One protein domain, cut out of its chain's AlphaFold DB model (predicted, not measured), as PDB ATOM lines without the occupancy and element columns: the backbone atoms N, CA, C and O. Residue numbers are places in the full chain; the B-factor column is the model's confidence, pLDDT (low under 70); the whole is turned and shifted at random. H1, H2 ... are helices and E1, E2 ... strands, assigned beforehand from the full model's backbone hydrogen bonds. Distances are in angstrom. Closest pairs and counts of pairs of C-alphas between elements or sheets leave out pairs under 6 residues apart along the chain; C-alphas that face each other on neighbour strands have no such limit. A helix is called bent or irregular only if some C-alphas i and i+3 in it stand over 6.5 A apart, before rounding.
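Overview. This is residues 64 to 165 of the 492 residues of the protein "Putative polyglutamine binding protein" of Schistosoma mansoni (UniProt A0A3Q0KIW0). A small three-stranded sheet, grazed by H3, stands at one end of an open loop of chain that runs from E1 out to two short helices, H1 and H2, far from the sheet, and back to H3. After the hairpin E2 and E3, a long unnamed stretch, residues 138 to 158, folds back beside E3 and leads to H4, away from the sheet. The printed part has 102 residues, with E1, H1, H2, H3, E2, E3 and H4 in that order. The sheet, order E1 E2 E3, is mixed; the class is mixed, helices and strands, with under half of the residues in named elements. The whole is only just compact, close to loose, with a radius of gyration of the C-alphas of 14.8 A and spans of 42 by 35 by 20 A.

Along the chain. E1 is residues 68 to 70, beginning at C-alpha 68 (153.011, 162.743, 140.386). H1, residues 77 to 80, is irregular: its end C-alphas are 7.2 A apart. H2 is residues 88 to 94, and H3 residues 103 to 115, 18.7 A long. E2 is residues 122 to 127, 15.4 A, and E3 residues 132 to 137, 16.9 A. H4, residues 159 to 165, ends at C-alpha 165 (180.371, 158.540, 132.677).

Arrangement. E1 and E2 are parallel, with N 126 and O 69 2.8 A apart; E1, H1 H2 H3, E2 form a strand-helix-strand unit, two parallel neighbour strands with helices between. E2 and E3 form an antiparallel hairpin, with N 125 and O 134 2.8 A apart. H3 only grazes the sheet, with residues 105 to 109; the closest C-alphas of H3 and E3, Asn 105 and Arg 132, are 6.6 A apart. H1, H2 and H4 are not on the sheet, and no helix touches another. In H2, H3 and H4 every O i to N i+4 pair is within hydrogen-bond range; H1 is too short for one.

Size, cuts and confidence. The C-alphas farthest apart, Tyr 89 and Arg 115, are 43.1 A apart. The printed part has no cut; E3 to H4 is the long link. Mean pLDDT of the printed part is 90.4, and no printed residue is under 70.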
ATOM      1  N   ILE A  64     155.505 163.616 146.483       79.18
ATOM      2  CA  ILE A  64     154.426 163.151 145.615       79.18
ATOM      3  C   ILE A  64     153.263 164.122 145.793       79.18
ATOM      4  O   ILE A  64     152.594 164.103 146.825       79.18
ATOM      5  N   GLU A  65     153.011 164.965 144.793       74.41
ATOM      6  CA  GLU A  65     151.814 165.811 144.750       74.41
ATOM      7  C   GLU A  65     150.843 165.204 143.735       74.41
ATOM      8  O   GLU A  65     151.193 164.970 142.580       74.41
ATOM      9  N   ASN A  66     149.616 164.906 144.169       74.68
ATOM     10  CA  ASN A  66     148.545 164.373 143.315       74.68
ATOM     11  C   ASN A  66     148.923 163.093 142.533       74.68
ATOM     12  O   ASN A  66     148.446 162.872 141.423       74.68
ATOM     13  N   GLY A  67     149.793 162.252 143.104       78.93
ATOM     14  CA  GLY A  67     150.269 161.014 142.473       78.93
ATOM     15  C   GLY A  67     151.404 161.202 141.460       78.93
ATOM     16  O   GLY A  67     151.895 160.214 140.922       78.93
ATOM     17  N   VAL A  68     151.854 162.438 141.229       84.25
ATOM     18  CA  VAL A  68     153.011 162.743 140.386       84.25
ATOM     19  C   VAL A  68     154.239 162.909 141.269       84.25
ATOM     20  O   VAL A  68     154.223 163.656 142.248       84.25
ATOM     21  N   LEU A  69     155.318 162.220 140.907       87.88
ATOM     22  CA  LEU A  69     156.611 162.407 141.548       87.88
ATOM     23  C   LEU A  69     157.168 163.775 141.145       87.88
ATOM     24  O   LEU A  69     157.280 164.056 139.961       87.88
ATOM     25  N   ILE A  70     157.547 164.630 142.085       88.50
ATOM     26  CA  ILE A  70     158.166 165.922 141.771       88.50
ATOM     27  C   ILE A  70     159.647 165.861 142.110       88.50
ATOM     28  O   ILE A  70     160.033 165.498 143.223       88.50
ATOM     29  N   HIS A  71     160.485 166.231 141.142       82.10
ATOM     30  CA  HIS A  71     161.916 166.344 141.379       82.10
ATOM     31  C   HIS A  71     162.204 167.525 142.314       82.10
ATOM     32  O   HIS A  71     161.736 168.638 142.086       82.10
ATOM     33  N   GLU A  72     162.978 167.303 143.372       80.78
ATOM     34  CA  GLU A  72     163.282 168.356 144.338       80.78
ATOM     35  C   GLU A  72     164.321 169.337 143.776       80.78
ATOM     36  O   GLU A  72     165.431 168.955 143.413       80.78
ATOM     37  N   CYS A  73     163.984 170.627 143.734       85.70
ATOM     38  CA  CYS A  73     164.906 171.706 143.374       85.70
ATOM     39  C   CYS A  73     164.747 172.870 144.356       85.70
ATOM     40  O   CYS A  73     163.629 173.219 144.733       85.70
ATOM     41  N   ALA A  74     165.849 173.496 144.775       87.65
ATOM     42  CA  ALA A  74     165.788 174.745 145.545       87.65
ATOM     43  C   ALA A  74     165.378 175.926 144.642       87.65
ATOM     44  O   ALA A  74     165.538 175.857 143.433       87.65
ATOM     45  N   GLU A  75     164.922 177.053 145.179       88.48
ATOM     46  CA  GLU A  75     164.751 178.283 144.380       88.48
ATOM     47  C   GLU A  75     166.058 179.100 144.346       88.48
ATOM     48  O   GLU A  75     166.085 180.302 144.610       88.48
ATOM     49  N   CYS A  76     167.200 178.438 144.130       89.72
ATOM     50  CA  CYS A  76     168.491 179.102 144.277       89.72
ATOM     51  C   CYS A  76     168.878 179.889 143.006       89.72
ATOM     52  O   CYS A  76     168.740 179.389 141.890       89.72
ATOM     53  N   PRO A  77     169.454 181.097 143.143       90.82
ATOM     54  CA  PRO A  77     169.877 181.909 142.001       90.82
ATOM     55  C   PRO A  77     171.073 181.304 141.251       90.82
ATOM     56  O   PRO A  77     171.347 181.684 140.120       90.82
ATOM     57  N   ASN A  78     171.795 180.362 141.869       89.05
ATOM     58  CA  ASN A  78     172.982 179.733 141.291       89.05
ATOM     59  C   ASN A  78     172.659 178.442 140.515       89.05
ATOM     60  O   ASN A  78     173.566 177.723 140.119       89.05
ATOM     61  N   GLN A  79     171.383 178.116 140.295       85.63
ATOM     62  CA  GLN A  79     170.984 176.936 139.518       85.63
ATOM     63  C   GLN A  79     171.370 176.994 138.044       85.63
ATOM     64  O   GLN A  79     171.480 175.962 137.391       85.63
ATOM     65  N   THR A  80     171.587 178.199 137.523       86.30
ATOM     66  CA  THR A  80     172.083 178.415 136.163       86.30
ATOM     67  C   THR A  80     173.516 177.917 135.982       86.30
ATOM     68  O   THR A  80     173.927 177.658 134.855       86.30
ATOM     69  N   ASN A  81     174.276 177.755 137.069       87.86
ATOM     70  CA  ASN A  81     175.626 177.216 137.027       87.86
ATOM     71  C   ASN A  81     175.593 175.674 136.996       87.86
ATOM     72  O   ASN A  81     175.194 175.064 137.991       87.86
ATOM     73  N   PRO A  82     176.097 175.020 135.929       83.14
ATOM     74  CA  PRO A  82     176.113 173.558 135.815       83.14
ATOM     75  C   PRO A  82     176.884 172.840 136.932       83.14
ATOM     76  O   PRO A  82     176.653 171.659 137.183       83.14
ATOM     77  N   TYR A  83     177.816 173.540 137.585       84.46
ATOM     78  CA  TYR A  83     178.642 173.004 138.667       84.46
ATOM     79  C   TYR A  83     178.046 173.248 140.057       84.46
ATOM     80  O   TYR A  83     178.591 172.767 141.052       84.46
ATOM     81  N   HIS A  84     176.946 173.999 140.163       89.70
ATOM     82  CA  HIS A  84     176.289 174.224 141.439       89.70
ATOM     83  C   HIS A  84     175.347 173.072 141.778       89.70
ATOM     84  O   HIS A  84     174.324 172.862 141.133       89.70
ATOM     85  N   VAL A  85     175.659 172.372 142.864       87.04
ATOM     86  CA  VAL A  85     174.723 171.463 143.524       87.04
ATOM     87  C   VAL A  85     174.135 172.199 144.723       87.04
ATOM     88  O   VAL A  85     174.878 172.729 145.553       87.04
ATOM     89  N   CYS A  86     172.804 172.263 144.802       87.67
ATOM     90  CA  CYS A  86     172.111 172.925 145.906       87.67
ATOM     91  C   CYS A  86     172.485 172.245 147.229       87.67
ATOM     92  O   CYS A  86     172.204 171.064 147.425       87.67
ATOM     93  N   SER A  87     173.110 172.989 148.140       89.71
ATOM     94  CA  SER A  87     173.381 172.520 149.500       89.71
ATOM     95  C   SER A  87     172.139 172.699 150.388       89.71
ATOM     96  O   SER A  87     171.228 173.437 150.004       89.71
ATOM     97  N   PRO A  88     172.078 172.095 151.592       89.15
ATOM     98  CA  PRO A  88     170.988 172.339 152.547       89.15
ATOM     99  C   PRO A  88     170.734 173.833 152.805       89.15
ATOM    100  O   PRO A  88     169.587 174.270 152.837       89.15
ATOM    101  N   TYR A  89     171.797 174.645 152.830       90.59
ATOM    102  CA  TYR A  89     171.705 176.105 152.932       90.59
ATOM    103  C   TYR A  89     170.884 176.745 151.800       90.59
ATOM    104  O   TYR A  89     170.161 177.713 152.027       90.59
ATOM    105  N   CYS A  90     170.961 176.219 150.573       91.14
ATOM    106  CA  CYS A  90     170.149 176.710 149.459       91.14
ATOM    107  C   CYS A  90     168.655 176.480 149.713       91.14
ATOM    108  O   CYS A  90     167.853 177.372 149.439       91.14
ATOM    109  N   TYR A  91     168.292 175.321 150.262       88.68
ATOM    110  CA  TYR A  91     166.908 174.999 150.606       88.68
ATOM    111  C   TYR A  91     166.395 175.844 151.772       88.68
ATOM    112  O   TYR A  91     165.258 176.299 151.734       88.68
ATOM    113  N   GLU A  92     167.227 176.104 152.779       89.22
ATOM    114  CA  GLU A  92     166.859 176.947 153.922       89.22
ATOM    115  C   GLU A  92     166.712 178.422 153.531       89.22
ATOM    116  O   GLU A  92     165.763 179.085 153.946       89.22
ATOM    117  N   ARG A  93     167.637 178.943 152.715       91.67
ATOM    118  CA  ARG A  93     167.666 180.364 152.345       91.67
ATOM    119  C   ARG A  93     166.621 180.733 151.301       91.67
ATOM    120  O   ARG A  93     166.041 181.811 151.394       91.67
ATOM    121  N   TYR A  94     166.440 179.892 150.284       91.03
ATOM    122  CA  TYR A  94     165.578 180.203 149.140       91.03
ATOM    123  C   TYR A  94     164.281 179.388 149.113       91.03
ATOM    124  O   TYR A  94     163.351 179.751 148.401       91.03
ATOM    125  N   GLY A  95     164.185 178.313 149.897       88.30
ATOM    126  CA  GLY A  95     163.046 177.402 149.860       88.30
ATOM    127  C   GLY A  95     163.118 176.389 148.714       88.30
ATOM    128  O   GLY A  95     164.047 176.375 147.902       88.30
ATOM    129  N   ARG A  96     162.113 175.508 148.673       86.94
ATOM    130  CA  ARG A  96     161.895 174.530 147.597       86.94
ATOM    131  C   ARG A  96     161.083 175.181 146.472       86.94
ATOM    132  O   ARG A  96     160.087 175.850 146.757       86.94
ATOM    133  N   ARG A  97     161.480 174.965 145.215       87.45
ATOM    134  CA  ARG A  97     160.723 175.401 144.037       87.45
ATOM    135  C   ARG A  97     159.426 174.604 143.949       87.45
ATOM    136  O   ARG A  97     159.445 173.377 144.021       87.45
ATOM    137  N   LYS A  98     158.306 175.303 143.783       86.43
ATOM    138  CA  LYS A  98     156.993 174.680 143.572       86.43
ATOM    139  C   LYS A  98     156.854 174.251 142.115       86.43
ATOM    140  O   LYS A  98     157.225 175.008 141.219       86.43
ATOM    141  N   PHE A  99     156.304 173.065 141.877       87.88
ATOM    142  CA  PHE A  99     156.001 172.608 140.527       87.88
ATOM    143  C   PHE A  99     154.706 173.266 140.039       87.88
ATOM    144  O   PHE A  99     153.619 172.927 140.492       87.88
ATOM    145  N   ASN A 100     154.831 174.211 139.107       87.20
ATOM    146  CA  ASN A 100     153.695 174.815 138.417       87.20
ATOM    147  C   ASN A 100     153.772 174.434 136.942       87.20
ATOM    148  O   ASN A 100     154.717 174.807 136.248       87.20
ATOM    149  N   THR A 101     152.781 173.688 136.466       87.13
ATOM    150  CA  THR A 101     152.666 173.324 135.055       87.13
ATOM    151  C   THR A 101     151.552 174.130 134.395       87.13
ATOM    152  O   THR A 101     150.520 174.400 135.007       87.13
ATOM    153  N   ASP A 102     151.769 174.537 133.148       88.72
ATOM    154  CA  ASP A 102     150.758 175.244 132.362       88.72
ATOM    155  C   ASP A 102     149.608 174.298 131.953       88.72
ATOM    156  O   ASP A 102     149.827 173.115 131.667       88.72
ATOM    157  N   LEU A 103     148.383 174.824 131.861       90.61
ATOM    158  CA  LEU A 103     147.188 174.097 131.414       90.61
ATOM    159  C   LEU A 103     147.403 173.432 130.052       90.61
ATOM    160  O   LEU A 103     146.904 172.333 129.800       90.61
ATOM    161  N   THR A 104     148.175 174.083 129.182       91.79
ATOM    162  CA  THR A 104     148.566 173.551 127.875       91.79
ATOM    163  C   THR A 104     149.357 172.248 128.017       91.79
ATOM    164  O   THR A 104     148.996 171.245 127.403       91.79
ATOM    165  N   ASN A 105     150.372 172.212 128.887       89.25
ATOM    166  CA  ASN A 105     151.192 171.029 129.148       89.25
ATOM    167  C   ASN A 105     150.368 169.898 129.770       89.25
ATOM    168  O   ASN A 105     150.549 168.741 129.388       89.25
ATOM    169  N   ILE A 106     149.433 170.218 130.673       91.38
ATOM    170  CA  ILE A 106     148.499 169.231 131.236       91.38
ATOM    171  C   ILE A 106     147.657 168.607 130.117       91.38
ATOM    172  O   ILE A 106     147.613 167.383 129.994       91.38
ATOM    173  N   ARG A 107     147.031 169.427 129.261       93.23
ATOM    174  CA  ARG A 107     146.189 168.952 128.146       93.23
ATOM    175  C   ARG A 107     146.980 168.099 127.156       93.23
ATOM    176  O   ARG A 107     146.522 167.023 126.773       93.23
ATOM    177  N   LEU A 108     148.177 168.550 126.778       91.21
ATOM    178  CA  LEU A 108     149.087 167.830 125.884       91.21
ATOM    179  C   LEU A 108     149.482 166.471 126.467       91.21
ATOM    180  O   LEU A 108     149.368 165.450 125.784       91.21
ATOM    181  N   LYS A 109     149.868 166.436 127.747       92.19
ATOM    182  CA  LYS A 109     150.165 165.199 128.475       92.19
ATOM    183  C   LYS A 109     148.963 164.257 128.485       92.19
ATOM    184  O   LYS A 109     149.106 163.101 128.100       92.19
ATOM    185  N   SER A 110     147.782 164.727 128.892       93.60
ATOM    186  CA  SER A 110     146.576 163.892 128.951       93.60
ATOM    187  C   SER A 110     146.212 163.322 127.579       93.60
ATOM    188  O   SER A 110     145.864 162.147 127.478       93.60
ATOM    189  N   ARG A 111     146.342 164.112 126.506       94.60
ATOM    190  CA  ARG A 111     146.110 163.655 125.127       94.60
ATOM    191  C   ARG A 111     147.126 162.592 124.698       94.60
ATOM    192  O   ARG A 111     146.735 161.573 124.134       94.60
ATOM    193  N   MET A 112     148.407 162.805 124.996       93.54
ATOM    194  CA  MET A 112     149.479 161.859 124.683       93.54
ATOM    195  C   MET A 112     149.290 160.529 125.422       93.54
ATOM    196  O   MET A 112     149.361 159.475 124.799       93.54
ATOM    197  N   LEU A 113     148.975 160.567 126.719       93.87
ATOM    198  CA  LEU A 113     148.787 159.371 127.545       93.87
ATOM    199  C   LEU A 113     147.522 158.579 127.204       93.87
ATOM    200  O   LEU A 113     147.508 157.365 127.381       93.87
ATOM    201  N   ARG A 114     146.480 159.233 126.668       94.46
ATOM    202  CA  ARG A 114     145.302 158.543 126.108       94.46
ATOM    203  C   ARG A 114     145.666 157.684 124.893       94.46
ATOM    204  O   ARG A 114     145.097 156.613 124.725       94.46
ATOM    205  N   ARG A 115     146.598 158.152 124.052       95.10
ATOM    206  CA  ARG A 115     147.076 157.416 122.866       95.10
ATOM    207  C   ARG A 115     148.170 156.400 123.210       95.10
ATOM    208  O   ARG A 115     148.192 155.312 122.645       95.10
ATOM    209  N   TYR A 116     149.061 156.753 124.134       95.48
ATOM    210  CA  TYR A 116     150.264 156.002 124.491       95.48
ATOM    211  C   TYR A 116     150.341 155.814 126.014       95.48
ATOM    212  O   TYR A 116     151.088 156.542 126.683       95.48
ATOM    213  N   PRO A 117     149.572 154.866 126.582       94.75
ATOM    214  CA  PRO A 117     149.553 154.634 128.022       94.75
ATOM    215  C   PRO A 117     150.938 154.214 128.524       94.75
ATOM    216  O   PRO A 117     151.690 153.540 127.820       94.75
ATOM    217  N   LEU A 118     151.297 154.618 129.743       92.62
ATOM    218  CA  LEU A 118     152.627 154.329 130.277       92.62
ATOM    219  C   LEU A 118     152.815 152.826 130.510       92.62
ATOM    220  O   LEU A 118     151.958 152.200 131.140       92.62
ATOM    221  N   PRO A 119     153.932 152.237 130.044       92.57
ATOM    222  CA  PRO A 119     154.257 150.857 130.368       92.57
ATOM    223  C   PRO A 119     154.467 150.676 131.873       92.57
ATOM    224  O   PRO A 119     154.760 151.625 132.605       92.57
ATOM    225  N   SER A 120     154.404 149.431 132.341       89.51
ATOM    226  CA  SER A 120     154.756 149.132 133.726       89.51
ATOM    227  C   SER A 120     156.183 149.606 134.027       89.51
ATOM    228  O   SER A 120     157.073 149.506 133.183       89.51
ATOM    229  N   HIS A 121     156.405 150.094 135.248       93.07
ATOM    230  CA  HIS A 121     157.682 150.642 135.743       93.07
ATOM    231  C   HIS A 121     158.034 152.050 135.265       93.07
ATOM    232  O   HIS A 121     158.984 152.618 135.804       93.07
ATOM    233  N   TRP A 122     157.260 152.630 134.347       94.89
ATOM    234  CA  TRP A 122     157.377 154.038 133.992       94.89
ATOM    235  C   TRP A 122     156.458 154.881 134.858       94.89
ATOM    236  O   TRP A 122     155.260 154.619 134.947       94.89
ATOM    237  N   ILE A 123     157.034 155.894 135.491       93.80
ATOM    238  CA  ILE A 123     156.307 156.830 136.336       93.80
ATOM    239  C   ILE A 123     156.408 158.243 135.788       93.80
ATOM    240  O   ILE A 123     157.367 158.607 135.105       93.80
ATOM    241  N   GLU A 124     155.388 159.030 136.094       94.20
ATOM    242  CA  GLU A 124     155.312 160.435 135.723       94.20
ATOM    243  C   GLU A 124     156.088 161.273 136.726       94.20
ATOM    244  O   GLU A 124     155.836 161.194 137.934       94.20
ATOM    245  N   VAL A 125     157.001 162.097 136.218       93.24
ATOM    246  CA  VAL A 125     157.820 162.985 137.031       93.24
ATOM    247  C   VAL A 125     157.663 164.430 136.568       93.24
ATOM    248  O   VAL A 125     157.843 164.743 135.394       93.24
ATOM    249  N   GLY A 126     157.292 165.318 137.487       93.04
ATOM    250  CA  GLY A 126     157.231 166.758 137.267       93.04
ATOM    251  C   GLY A 126     158.596 167.400 137.497       93.04
ATOM    252  O   GLY A 126     159.172 167.269 138.579       93.04
ATOM    253  N   ASP A 127     159.105 168.110 136.491       90.99
ATOM    254  CA  ASP A 127     160.307 168.931 136.618       90.99
ATOM    255  C   ASP A 127     159.925 170.379 136.982       90.99
ATOM    256  O   ASP A 127     159.341 171.087 136.153       90.99
ATOM    257  N   PRO A 128     160.252 170.859 138.196       89.43
ATOM    258  CA  PRO A 128     159.931 172.219 138.619       89.43
ATOM    259  C   PRO A 128     160.705 173.295 137.853       89.43
ATOM    260  O   PRO A 128     160.261 174.437 137.832       89.43
ATOM    261  N   VAL A 129     161.847 172.978 137.232       86.52
ATOM    262  CA  VAL A 129     162.633 173.962 136.469       86.52
ATOM    263  C   VAL A 129     161.932 174.310 135.157       86.52
ATOM    264  O   VAL A 129     161.858 175.478 134.786       86.52
ATOM    265  N   THR A 130     161.414 173.300 134.457       89.23
ATOM    266  CA  THR A 130     160.760 173.478 133.152       89.23
ATOM    267  C   THR A 130     159.239 173.596 133.235       89.23
ATOM    268  O   THR A 130     158.616 174.017 132.260       89.23
ATOM    269  N   GLY A 131     158.622 173.202 134.356       89.45
ATOM    270  CA  GLY A 131     157.163 173.108 134.497       89.45
ATOM    271  C   GLY A 131     156.542 172.014 133.619       89.45
ATOM    272  O   GLY A 131     155.337 172.027 133.348       89.45
ATOM    273  N   ARG A 132     157.366 171.082 133.124       91.97
ATOM    274  CA  ARG A 132     156.972 169.993 132.223       91.97
ATOM    275  C   ARG A 132     157.049 168.648 132.930       91.97
ATOM    276  O   ARG A 132     157.656 168.503 133.988       91.97
ATOM    277  N   PHE A 133     156.432 167.655 132.303       92.93
ATOM    278  CA  PHE A 133     156.509 166.272 132.742       92.93
ATOM    279  C   PHE A 133     157.549 165.523 131.917       92.93
ATOM    280  O   PHE A 133     157.628 165.693 130.699       92.93
ATOM    281  N   TYR A 134     158.308 164.670 132.584       94.02
ATOM    282  CA  TYR A 134     159.088 163.612 131.969       94.02
ATOM    283  C   TYR A 134     158.685 162.275 132.589       94.02
ATOM    284  O   TYR A 134     157.961 162.211 133.582       94.02
ATOM    285  N   TYR A 135     159.126 161.192 131.975       95.30
ATOM    286  CA  TYR A 135     158.822 159.835 132.379       95.30
ATOM    287  C   TYR A 135     160.119 159.137 132.740       95.30
ATOM    288  O   TYR A 135     161.117 159.252 132.023       95.30
ATOM    289  N   TRP A 136     160.103 158.432 133.863       94.96
ATOM    290  CA  TRP A 136     161.268 157.742 134.402       94.96
ATOM    291  C   TRP A 136     160.947 156.270 134.614       94.96
ATOM    292  O   TRP A 136     159.905 155.925 135.178       94.96
ATOM    293  N   ASN A 137     161.841 155.402 134.153       95.16
ATOM    294  CA  ASN A 137     161.770 153.976 134.397       95.16
ATOM    295  C   ASN A 137     162.444 153.628 135.726       95.16
ATOM    296  O   ASN A 137     163.663 153.648 135.846       95.16
ATOM    297  N   THR A 138     161.642 153.208 136.694       92.78
ATOM    298  CA  THR A 138     162.089 152.812 138.041       92.78
ATOM    299  C   THR A 138     163.027 151.599 138.080       92.78
ATOM    300  O   THR A 138     163.641 151.348 139.113       92.78
ATOM    301  N   LYS A 139     163.126 150.810 136.997       94.46
ATOM    302  CA  LYS A 139     163.996 149.621 136.933       94.46
ATOM    303  C   LYS A 139     165.343 149.875 136.267       94.46
ATOM    304  O   LYS A 139     166.339 149.307 136.699       94.46
ATOM    305  N   THR A 140     165.355 150.630 135.172       94.35
ATOM    306  CA  THR A 140     166.556 150.850 134.343       94.35
ATOM    307  C   THR A 140     167.164 152.234 134.527       94.35
ATOM    308  O   THR A 140     168.199 152.532 133.941       94.35
ATOM    309  N   ASP A 141     166.502 153.079 135.313       93.41
ATOM    310  CA  ASP A 141     166.793 154.496 135.489       93.41
ATOM    311  C   ASP A 141     166.738 155.347 134.214       93.41
ATOM    312  O   ASP A 141     167.121 156.514 134.228       93.41
ATOM    313  N   ASP A 142     166.183 154.813 133.125       95.52
ATOM    314  CA  ASP A 142     166.025 155.553 131.879       95.52
ATOM    315  C   ASP A 142     164.998 156.683 132.006       95.52
ATOM    316  O   ASP A 142     163.958 156.546 132.656       95.52
ATOM    317  N   VAL A 143     165.261 157.792 131.318       95.04
ATOM    318  CA  VAL A 143     164.400 158.976 131.288       95.04
ATOM    319  C   VAL A 143     164.006 159.340 129.859       95.04
ATOM    320  O   VAL A 143     164.796 159.223 128.914       95.04
ATOM    321  N   CYS A 144     162.771 159.808 129.692       95.43
ATOM    322  CA  CYS A 144     162.254 160.317 128.425       95.43
ATOM    323  C   CYS A 144     161.263 161.466 128.651       95.43
ATOM    324  O   CYS A 144     160.525 161.470 129.627       95.43
ATOM    325  N   TRP A 145     161.194 162.428 127.730       94.44
ATOM    326  CA  TRP A 145     160.216 163.529 127.777       94.44
ATOM    327  C   TRP A 145     158.828 163.155 127.234       94.44
ATOM    328  O   TRP A 145     157.864 163.884 127.443       94.44
ATOM    329  N   LEU A 146     158.722 162.037 126.518       94.69
ATOM    330  CA  LEU A 146     157.475 161.505 125.966       94.69
ATOM    331  C   LEU A 146     157.224 160.115 126.547       94.69
ATOM    332  O   LEU A 146     158.153 159.470 127.035       94.69
ATOM    333  N   SER A 147     155.978 159.643 126.470       94.16
ATOM    334  CA  SER A 147     155.667 158.255 126.812       94.16
ATOM    335  C   SER A 147     156.573 157.318 125.996       94.16
ATOM    336  O   SER A 147     156.716 157.538 124.795       94.16
ATOM    337  N   PRO A 148     157.173 156.273 126.586       94.29
ATOM    338  CA  PRO A 148     158.100 155.375 125.888       94.29
ATOM    339  C   PRO A 148     157.503 154.677 124.661       94.29
ATOM    340  O   PRO A 148     158.241 154.251 123.780       94.29
ATOM    341  N   LEU A 149     156.173 154.549 124.607       93.74
ATOM    342  CA  LEU A 149     155.455 153.972 123.465       93.74
ATOM    343  C   LEU A 149     155.283 154.959 122.304       93.74
ATOM    344  O   LEU A 149     154.836 154.577 121.224       93.74
ATOM    345  N   HIS A 150     155.593 156.234 122.524       94.18
ATOM    346  CA  HIS A 150     155.454 157.263 121.514       94.18
ATOM    347  C   HIS A 150     156.542 157.094 120.433       94.18
ATOM    348  O   HIS A 150     157.719 156.975 120.774       94.18
ATOM    349  N   PRO A 151     156.220 157.177 119.129       94.27
ATOM    350  CA  PRO A 151     157.189 156.936 118.047       94.27
ATOM    351  C   PRO A 151     158.377 157.909 118.051       94.27
ATOM    352  O   PRO A 151     159.468 157.589 117.592       94.27
ATOM    353  N   ARG A 152     158.175 159.117 118.586       93.23
ATOM    354  CA  ARG A 152     159.220 160.148 118.746       93.23
ATOM    355  C   ARG A 152     159.957 160.095 120.092       93.23
ATOM    356  O   ARG A 152     160.775 160.976 120.354       93.23
ATOM    357  N   ALA A 153     159.644 159.139 120.966       93.69
ATOM    358  CA  ALA A 153     160.289 159.031 122.269       93.69
ATOM    359  C   ALA A 153     161.770 158.668 122.111       93.69
ATOM    360  O   ALA A 153     162.124 157.665 121.498       93.69
ATOM    361  N   LYS A 154     162.645 159.497 122.685       94.29
ATOM    362  CA  LYS A 154     164.082 159.220 122.788       94.29
ATOM    363  C   LYS A 154     164.386 158.812 124.219       94.29
ATOM    364  O   LYS A 154     164.423 159.664 125.104       94.29
ATOM    365  N   ILE A 155     164.536 157.513 124.434       94.57
ATOM    366  CA  ILE A 155     164.883 156.950 125.735       94.57
ATOM    367  C   ILE A 155     166.386 157.143 125.939       94.57
ATOM    368  O   ILE A 155     167.182 156.789 125.070       94.57
ATOM    369  N   SER A 156     166.767 157.750 127.058       95.37
ATOM    370  CA  SER A 156     168.164 158.048 127.373       95.37
ATOM    371  C   SER A 156     168.461 157.795 128.843       95.37
ATOM    372  O   SER A 156     167.566 157.852 129.682       95.37
ATOM    373  N   GLN A 157     169.732 157.568 129.157       93.89
ATOM    374  CA  GLN A 157     170.212 157.521 130.533       93.89
ATOM    375  C   GLN A 157     170.091 158.907 131.190       93.89
ATOM    376  O   GLN A 157     170.205 159.932 130.507       93.89
ATOM    377  N   PRO A 158     169.880 158.980 132.513       92.08
ATOM    378  CA  PRO A 158     169.652 160.242 133.193       92.08
ATOM    379  C   PRO A 158     170.914 161.101 133.133       92.08
ATOM    380  O   PRO A 158     172.045 160.613 133.211       92.08
ATOM    381  N   GLY A 159     170.728 162.418 133.012       87.96
ATOM    382  CA  GLY A 159     171.834 163.346 132.772       87.96
ATOM    383  C   GLY A 159     172.936 163.301 133.838       87.96
ATOM    384  O   GLY A 159     174.091 163.567 133.529       87.96
ATOM    385  N   SER A 160     172.617 162.933 135.083       85.19
ATOM    386  CA  SER A 160     173.604 162.718 136.150       85.19
ATOM    387  C   SER A 160     174.551 161.552 135.850       85.19
ATOM    388  O   SER A 160     175.763 161.714 135.990       85.19
ATOM    389  N   ILE A 161     174.021 160.416 135.387       89.76
ATOM    390  CA  ILE A 161     174.800 159.228 135.012       89.76
ATOM    391  C   ILE A 161     175.627 159.522 133.761       89.76
ATOM    392  O   ILE A 161     176.825 159.250 133.743       89.76
ATOM    393  N   VAL A 162     175.033 160.160 132.748       90.92
ATOM    394  CA  VAL A 162     175.752 160.546 131.522       90.92
ATOM    395  C   VAL A 162     176.911 161.504 131.836       90.92
ATOM    396  O   VAL A 162     178.031 161.303 131.367       90.92
ATOM    397  N   ARG A 163     176.694 162.514 132.689       87.69
ATOM    398  CA  ARG A 163     177.767 163.419 133.141       87.69
ATOM    399  C   ARG A 163     178.856 162.687 133.928       87.69
ATOM    400  O   ARG A 163     180.033 162.975 133.747       87.69
ATOM    401  N   ALA A 164     178.486 161.738 134.784       89.44
ATOM    402  CA  ALA A 164     179.458 160.954 135.539       89.44
ATOM    403  C   ALA A 164     180.298 160.044 134.627       89.44
ATOM    404  O   ALA A 164     181.512 159.955 134.807       89.44
ATOM    405  N   ASN A 165     179.679 159.404 133.633       93.16
ATOM    406  CA  ASN A 165     180.371 158.540 132.677       93.16
ATOM    407  C   ASN A 165     181.324 159.339 131.785       93.16
ATOM    408  O   ASN A 165     182.496 158.991 131.696       93.16
TER     409      ASN A 165